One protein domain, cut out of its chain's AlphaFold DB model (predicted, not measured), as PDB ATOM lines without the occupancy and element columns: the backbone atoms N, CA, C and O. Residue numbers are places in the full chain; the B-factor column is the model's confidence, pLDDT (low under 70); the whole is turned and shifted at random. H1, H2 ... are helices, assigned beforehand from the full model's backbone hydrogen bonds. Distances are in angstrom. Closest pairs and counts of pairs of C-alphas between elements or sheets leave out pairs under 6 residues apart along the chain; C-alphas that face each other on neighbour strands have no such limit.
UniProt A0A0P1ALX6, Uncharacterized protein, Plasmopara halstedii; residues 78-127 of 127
ATOM      1  N   MET A  78     139.718 205.029 138.060       95.50
ATOM      2  CA  MET A  78     141.069 205.559 137.841       95.50
ATOM      3  C   MET A  78     141.595 205.278 136.429       95.50
ATOM      4  O   MET A  78     142.270 206.121 135.843       95.50
ATOM      5  N   GLN A  79     141.256 204.124 135.845       95.00
ATOM      6  CA  GLN A  79     141.604 203.834 134.453       95.00
ATOM      7  C   GLN A  79     140.863 204.754 133.484       95.00
ATOM      8  O   GLN A  79     141.485 205.283 132.574       95.00
ATOM      9  N   LYS A  80     139.570 205.020 133.701       95.12
ATOM     10  CA  LYS A  80     138.812 205.963 132.863       95.12
ATOM     11  C   LYS A  80     139.397 207.376 132.914       95.12
ATOM     12  O   LYS A  80     139.517 208.012 131.872       95.12
ATOM     13  N   VAL A  81     139.791 207.847 134.099       97.06
ATOM     14  CA  VAL A  81     140.469 209.146 134.262       97.06
ATOM     15  C   VAL A  81     141.780 209.165 133.476       97.06
ATOM     16  O   VAL A  81     142.012 210.087 132.696       97.06
ATOM     17  N   ARG A  82     142.598 208.113 133.605       96.00
ATOM     18  CA  ARG A  82     143.848 207.962 132.845       96.00
ATOM     19  C   ARG A  82     143.608 207.954 131.333       96.00
ATOM     20  O   ARG A  82     144.325 208.619 130.598       96.00
ATOM     21  N   PHE A  83     142.584 207.246 130.865       96.75
ATOM     22  CA  PHE A  83     142.237 207.180 129.445       96.75
ATOM     23  C   PHE A  83     141.805 208.541 128.906       96.75
ATOM     24  O   PHE A  83     142.260 208.953 127.841       96.75
ATOM     25  N   LYS A  84     140.981 209.273 129.665       96.44
ATOM     26  CA  LYS A  84     140.606 210.644 129.317       96.44
ATOM     27  C   LYS A  84     141.847 211.529 129.217       96.44
ATOM     28  O   LYS A  84     141.995 212.219 128.217       96.44
ATOM     29  N   TYR A  85     142.748 211.447 130.197       97.12
ATOM     30  CA  TYR A  85     144.007 212.193 130.199       97.12
ATOM     31  C   TYR A  85     144.868 211.893 128.960       97.12
ATOM     32  O   TYR A  85     145.298 212.810 128.263       97.12
ATOM     33  N   TRP A  86     145.060 210.619 128.614       96.81
ATOM     34  CA  TRP A  86     145.796 210.244 127.404       96.81
ATOM     35  C   TRP A  86     145.140 210.768 126.126       96.81
ATOM     36  O   TRP A  86     145.831 211.333 125.281       96.81
ATOM     37  N   LYS A  87     143.808 210.658 126.009       95.50
ATOM     38  CA  LYS A  87     143.063 211.187 124.856       95.50
ATOM     39  C   LYS A  87     143.206 212.713 124.754       95.50
ATOM     40  O   LYS A  87     143.435 213.220 123.664       95.50
ATOM     41  N   THR A  88     143.158 213.443 125.874       96.44
ATOM     42  CA  THR A  88     143.374 214.904 125.884       96.44
ATOM     43  C   THR A  88     144.802 215.309 125.523       96.44
ATOM     44  O   THR A  88     144.998 216.380 124.965       96.44
ATOM     45  N   MET A  89     145.788 214.450 125.793       96.69
ATOM     46  CA  MET A  89     147.187 214.654 125.396       96.69
ATOM     47  C   MET A  89     147.467 214.236 123.942       96.69
ATOM     48  O   MET A  89     148.615 214.286 123.510       96.69
ATOM     49  N   GLY A  90     146.456 213.776 123.196       95.69
ATOM     50  CA  GLY A  90     146.621 213.315 121.816       95.69
ATOM     51  C   GLY A  90     147.386 211.996 121.678       95.69
ATOM     52  O   GLY A  90     147.853 211.678 120.589       95.69
ATOM     53  N   LYS A  91     147.529 211.218 122.758       96.38
ATOM     54  CA  LYS A  91     148.169 209.897 122.698       96.38
ATOM     55  C   LYS A  91     147.259 208.934 121.946       96.38
ATOM     56  O   LYS A  91     146.103 208.759 122.317       96.38
ATOM     57  N   THR A  92     147.780 208.282 120.916       96.38
ATOM     58  CA  THR A  92     147.045 207.242 120.192       96.38
ATOM     59  C   THR A  92     147.285 205.866 120.823       96.38
ATOM     60  O   THR A  92     148.269 205.667 121.546       96.38
ATOM     61  N   PRO A  93     146.441 204.858 120.540       95.31
ATOM     62  CA  PRO A  93     146.755 203.478 120.900       95.31
ATOM     63  C   PRO A  93     148.110 203.026 120.332       95.31
ATOM     64  O   PRO A  93     148.841 202.316 121.015       95.31
ATOM     65  N   GLY A  94     148.489 203.482 119.133       95.50
ATOM     66  CA  GLY A  94     149.808 203.208 118.554       95.50
ATOM     67  C   GLY A  94     150.960 203.752 119.404       95.50
ATOM     68  O   GLY A  94     151.953 203.057 119.613       95.50
ATOM     69  N   ASP A  95     150.799 204.946 119.979       95.81
ATOM     70  CA  ASP A  95     151.808 205.531 120.866       95.81
ATOM     71  C   ASP A  95     151.991 204.720 122.142       95.81
ATOM     72  O   ASP A  95     153.121 204.446 122.527       95.81
ATOM     73  N   LEU A  96     150.893 204.287 122.766       94.88
ATOM     74  CA  LEU A  96     150.953 203.452 123.969       94.88
ATOM     75  C   LEU A  96     151.455 202.042 123.658       94.88
ATOM     76  O   LEU A  96     152.115 201.429 124.495       94.88
ATOM     77  N   ARG A  97     151.161 201.523 122.458       94.31
ATOM     78  CA  ARG A  97     151.688 200.236 122.003       94.31
ATOM     79  C   ARG A  97     153.213 200.280 121.964       94.31
ATOM     80  O   ARG A  97     153.854 199.379 122.486       94.31
ATOM     81  N   ARG A  98     153.775 201.337 121.384       95.44
ATOM     82  CA  ARG A  98     155.219 201.568 121.365       95.44
ATOM     83  C   ARG A  98     155.750 201.820 122.781       95.44
ATOM     84  O   ARG A  98     156.636 201.121 123.235       95.44
ATOM     85  N   GLU A  99     155.147 202.727 123.540       93.88
ATOM     86  CA  GLU A  99     155.636 203.100 124.878       93.88
ATOM     87  C   GLU A  99     155.728 201.917 125.859       93.88
ATOM     88  O   GLU A  99     156.686 201.828 126.621       93.88
ATOM     89  N   TYR A 100     154.767 200.989 125.832       93.31
ATOM     90  CA  TYR A 100     154.751 199.855 126.764       93.31
ATOM     91  C   TYR A 100     155.399 198.577 126.246       93.31
ATOM     92  O   TYR A 100     155.706 197.695 127.050       93.31
ATOM     93  N   PHE A 101     155.529 198.432 124.930       95.56
ATOM     94  CA  PHE A 101     155.822 197.136 124.329       95.56
ATOM     95  C   PHE A 101     156.816 197.188 123.172       95.56
ATOM     96  O   PHE A 101     156.961 196.188 122.468       95.56
ATOM     97  N   ASP A 102     157.471 198.325 122.939       95.88
ATOM     98  CA  ASP A 102     158.518 198.404 121.926       95.88
ATOM     99  C   ASP A 102     159.625 197.379 122.212       95.88
ATOM    100  O   ASP A 102     160.001 197.139 123.362       95.88
ATOM    101  N   GLY A 103     160.082 196.705 121.158       93.62
ATOM    102  CA  GLY A 103     161.053 195.612 121.255       93.62
ATOM    103  C   GLY A 103     160.551 194.303 121.891       93.62
ATOM    104  O   GLY A 103     161.345 193.375 122.025       93.62
ATOM    105  N   MET A 104     159.271 194.176 122.268       93.75
ATOM    106  CA  MET A 104     158.714 192.919 122.797       93.75
ATOM    107  C   MET A 104     158.042 192.083 121.700       93.75
ATOM    108  O   MET A 104     157.276 192.605 120.888       93.75
ATOM    109  N   SER A 105     158.248 190.763 121.727       92.19
ATOM    110  CA  SER A 105     157.476 189.834 120.892       92.19
ATOM    111  C   SER A 105     156.015 189.760 121.352       92.19
ATOM    112  O   SER A 105     155.688 190.035 122.510       92.19
ATOM    113  N   GLU A 106     155.101 189.379 120.456       88.50
ATOM    114  CA  GLU A 106     153.662 189.358 120.761       88.50
ATOM    115  C   GLU A 106     153.283 188.437 121.928       88.50
ATOM    116  O   GLU A 106     152.331 188.709 122.662       88.50
ATOM    117  N   GLU A 107     154.034 187.359 122.123       91.75
ATOM    118  CA  GLU A 107     153.836 186.404 123.215       91.75
ATOM    119  C   GLU A 107     154.128 187.054 124.572       91.75
ATOM    120  O   GLU A 107     153.313 186.973 125.492       91.75
ATOM    121  N   ILE A 108     155.245 187.784 124.661       89.50
ATOM    122  CA  ILE A 108     155.661 188.518 125.864       89.50
ATOM    123  C   ILE A 108     154.680 189.655 126.150       89.50
ATOM    124  O   ILE A 108     154.304 189.911 127.294       89.50
ATOM    125  N   VAL A 109     154.200 190.312 125.096       92.56
ATOM    126  CA  VAL A 109     153.194 191.367 125.200       92.56
ATOM    127  C   VAL A 109     151.926 190.866 125.867       92.56
ATOM    128  O   VAL A 109     151.421 191.534 126.762       92.56
ATOM    129  N   LYS A 110     151.397 189.711 125.452       90.06
ATOM    130  CA  LYS A 110     150.140 189.176 126.001       90.06
ATOM    131  C   LYS A 110     150.257 188.829 127.487       90.06
ATOM    132  O   LYS A 110     149.255 188.886 128.195       90.06
ATOM    133  N   GLN A 111     151.461 188.500 127.951       91.25
ATOM    134  CA  GLN A 111     151.754 188.216 129.358       91.25
ATOM    135  C   GLN A 111     151.993 189.486 130.190       91.25
ATOM    136  O   GLN A 111     151.963 189.440 131.420       91.25
ATOM    137  N   ASN A 112     152.210 190.636 129.548       90.38
ATOM    138  CA  ASN A 112     152.498 191.886 130.235       90.38
ATOM    139  C   ASN A 112     151.232 192.444 130.927       90.38
ATOM    140  O   ASN A 112     150.187 192.582 130.285       90.38
ATOM    141  N   PRO A 113     151.302 192.859 132.206       89.62
ATOM    142  CA  PRO A 113     150.147 193.399 132.932       89.62
ATOM    143  C   PRO A 113     149.559 194.672 132.298       89.62
ATOM    144  O   PRO A 113     148.366 194.955 132.450       89.62
ATOM    145  N   ASN A 114     150.357 195.429 131.539       93.25
ATOM    146  CA  ASN A 114     149.890 196.612 130.817       93.25
ATOM    147  C   ASN A 114     149.045 196.265 129.588       93.25
ATOM    148  O   ASN A 114     148.335 197.135 129.085       93.25
ATOM    149  N   TYR A 115     149.064 195.015 129.114       93.56
ATOM    150  CA  TYR A 115     148.316 194.596 127.928       93.56
ATOM    151  C   TYR A 115     146.811 194.808 128.088       93.56
ATOM    152  O   TYR A 115     146.160 195.378 127.214       93.56
ATOM    153  N   VAL A 116     146.264 194.448 129.251       92.81
ATOM    154  CA  VAL A 116     144.841 194.650 129.566       92.81
ATOM    155  C   VAL A 116     144.483 196.138 129.563       92.81
ATOM    156  O   VAL A 116     143.438 196.536 129.046       92.81
ATOM    157  N   ILE A 117     145.355 196.982 130.123       93.56
ATOM    158  CA  ILE A 117     145.149 198.435 130.175       93.56
ATOM    159  C   ILE A 117     145.181 199.023 128.761       93.56
ATOM    160  O   ILE A 117     144.302 199.813 128.415       93.56
ATOM    161  N   TYR A 118     146.146 198.602 127.944       94.81
ATOM    162  CA  TYR A 118     146.265 198.990 126.542       94.81
ATOM    163  C   TYR A 118     145.014 198.614 125.737       94.81
ATOM    164  O   TYR A 118     144.439 199.471 125.068       94.81
ATOM    165  N   MET A 119     144.535 197.372 125.852       94.00
ATOM    166  CA  MET A 119     143.346 196.917 125.126       94.00
ATOM    167  C   MET A 119     142.089 197.690 125.535       94.00
ATOM    168  O   MET A 119     141.299 198.098 124.681       94.00
ATOM    169  N   ARG A 120     141.926 197.975 126.832       93.81
ATOM    170  CA  ARG A 120     140.831 198.820 127.330       93.81
ATOM    171  C   ARG A 120     140.934 200.257 126.818       93.81
ATOM    172  O   ARG A 120     139.905 200.860 126.520       93.81
ATOM    173  N   TYR A 121     142.145 200.805 126.716       95.06
ATOM    174  CA  TYR A 121     142.342 202.137 126.153       95.06
ATOM    175  C   TYR A 121     142.017 202.180 124.661       95.06
ATOM    176  O   TYR A 121     141.305 203.081 124.235       95.06
ATOM    177  N   LYS A 122     142.463 201.184 123.887       94.19
ATOM    178  CA  LYS A 122     142.121 201.046 122.467       94.19
ATOM    179  C   LYS A 122     140.599 201.077 122.268       94.19
ATOM    180  O   LYS A 122     140.091 201.933 121.557       94.19
ATOM    181  N   ALA A 123     139.866 200.266 123.033       93.12
ATOM    182  CA  ALA A 123     138.402 200.249 123.004       93.12
ATOM    183  C   ALA A 123     137.729 201.547 123.504       93.12
ATOM    184  O   ALA A 123     136.559 201.781 123.210       93.12
ATOM    185  N   TYR A 124     138.411 202.365 124.313       93.31
ATOM    186  CA  TYR A 124     137.933 203.691 124.725       93.31
ATOM    187  C   TYR A 124     138.211 204.758 123.661       93.31
ATOM    188  O   TYR A 124     137.429 205.692 123.519       93.31
ATOM    189  N   TYR A 125     139.330 204.642 122.947       93.12
ATOM    190  CA  TYR A 125     139.747 205.594 121.924       93.12
ATOM    191  C   TYR A 125     138.828 205.545 120.699       93.12
ATOM    192  O   TYR A 125     138.466 206.600 120.188       93.12
ATOM    193  N   ASP A 126     138.399 204.340 120.316       88.88
ATOM    194  CA  ASP A 126     137.490 204.083 119.188       88.88
ATOM    195  C   ASP A 126     136.032 204.524 119.454       88.88
ATOM    196  O   ASP A 126     135.182 204.418 118.571       88.88
ATOM    197  N   LYS A 127     135.731 204.998 120.673       84.06
ATOM    198  CA  LYS A 127     134.443 205.592 121.066       84.06
ATOM    199  C   LYS A 127     134.486 207.114 120.997       84.06
ATOM    200  O   LYS A 127     133.443 207.683 120.625       84.06
TER     201      LYS A 127
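This is residues 78 to 127 of the 127 residues of an uncharacterized protein of Plasmopara halstedii (UniProt A0A0P1ALX6). H2 and H4 lie side by side, running opposite ways, with H1 packed on H4 at one end of this pair and the short H3 at the other end. The printed part has 50 residues, with four named helices, H1 to H4 in chain order, and no named strand: all helix. It is compact, with a radius of gyration of the C-alphas of 10.8 A, and elongated, spanning 29 by 17 by 17 A.

H1, residues 78 to 88, touches H4, residues 114 to 125, at a steep tilt of 56 degrees; their closest C-alphas, of Phe 83 and Tyr 121, are 6.0 A apart. H2, residues 93 to 101, touches H4 at a shallow tilt of 7 degrees, opposite ways; their closest C-alphas, of Pro 93 and Lys 122, are 5.5 A apart. H3, residues 106 to 111, is close to but not clearly touching H2; their closest C-alphas, of Phe 101 and Val 109, are 6.4 A apart. In all four helices every O i to N i+4 pair is within hydrogen-bond range.

H1 begins at C-alpha 78 (141.069, 205.559, 137.841) and measures 15.3 A; H4, 16.2 A, ends at C-alpha 125 (139.747, 205.594, 121.924). H2 measures 11.6 A and H3 8.9 A.

The printed part has no cut, its three links are tight, and no printed residue is under 70 in pLDDT. The C-alphas farthest apart, of Thr 88 and Glu 107, are separated by 30.5 A.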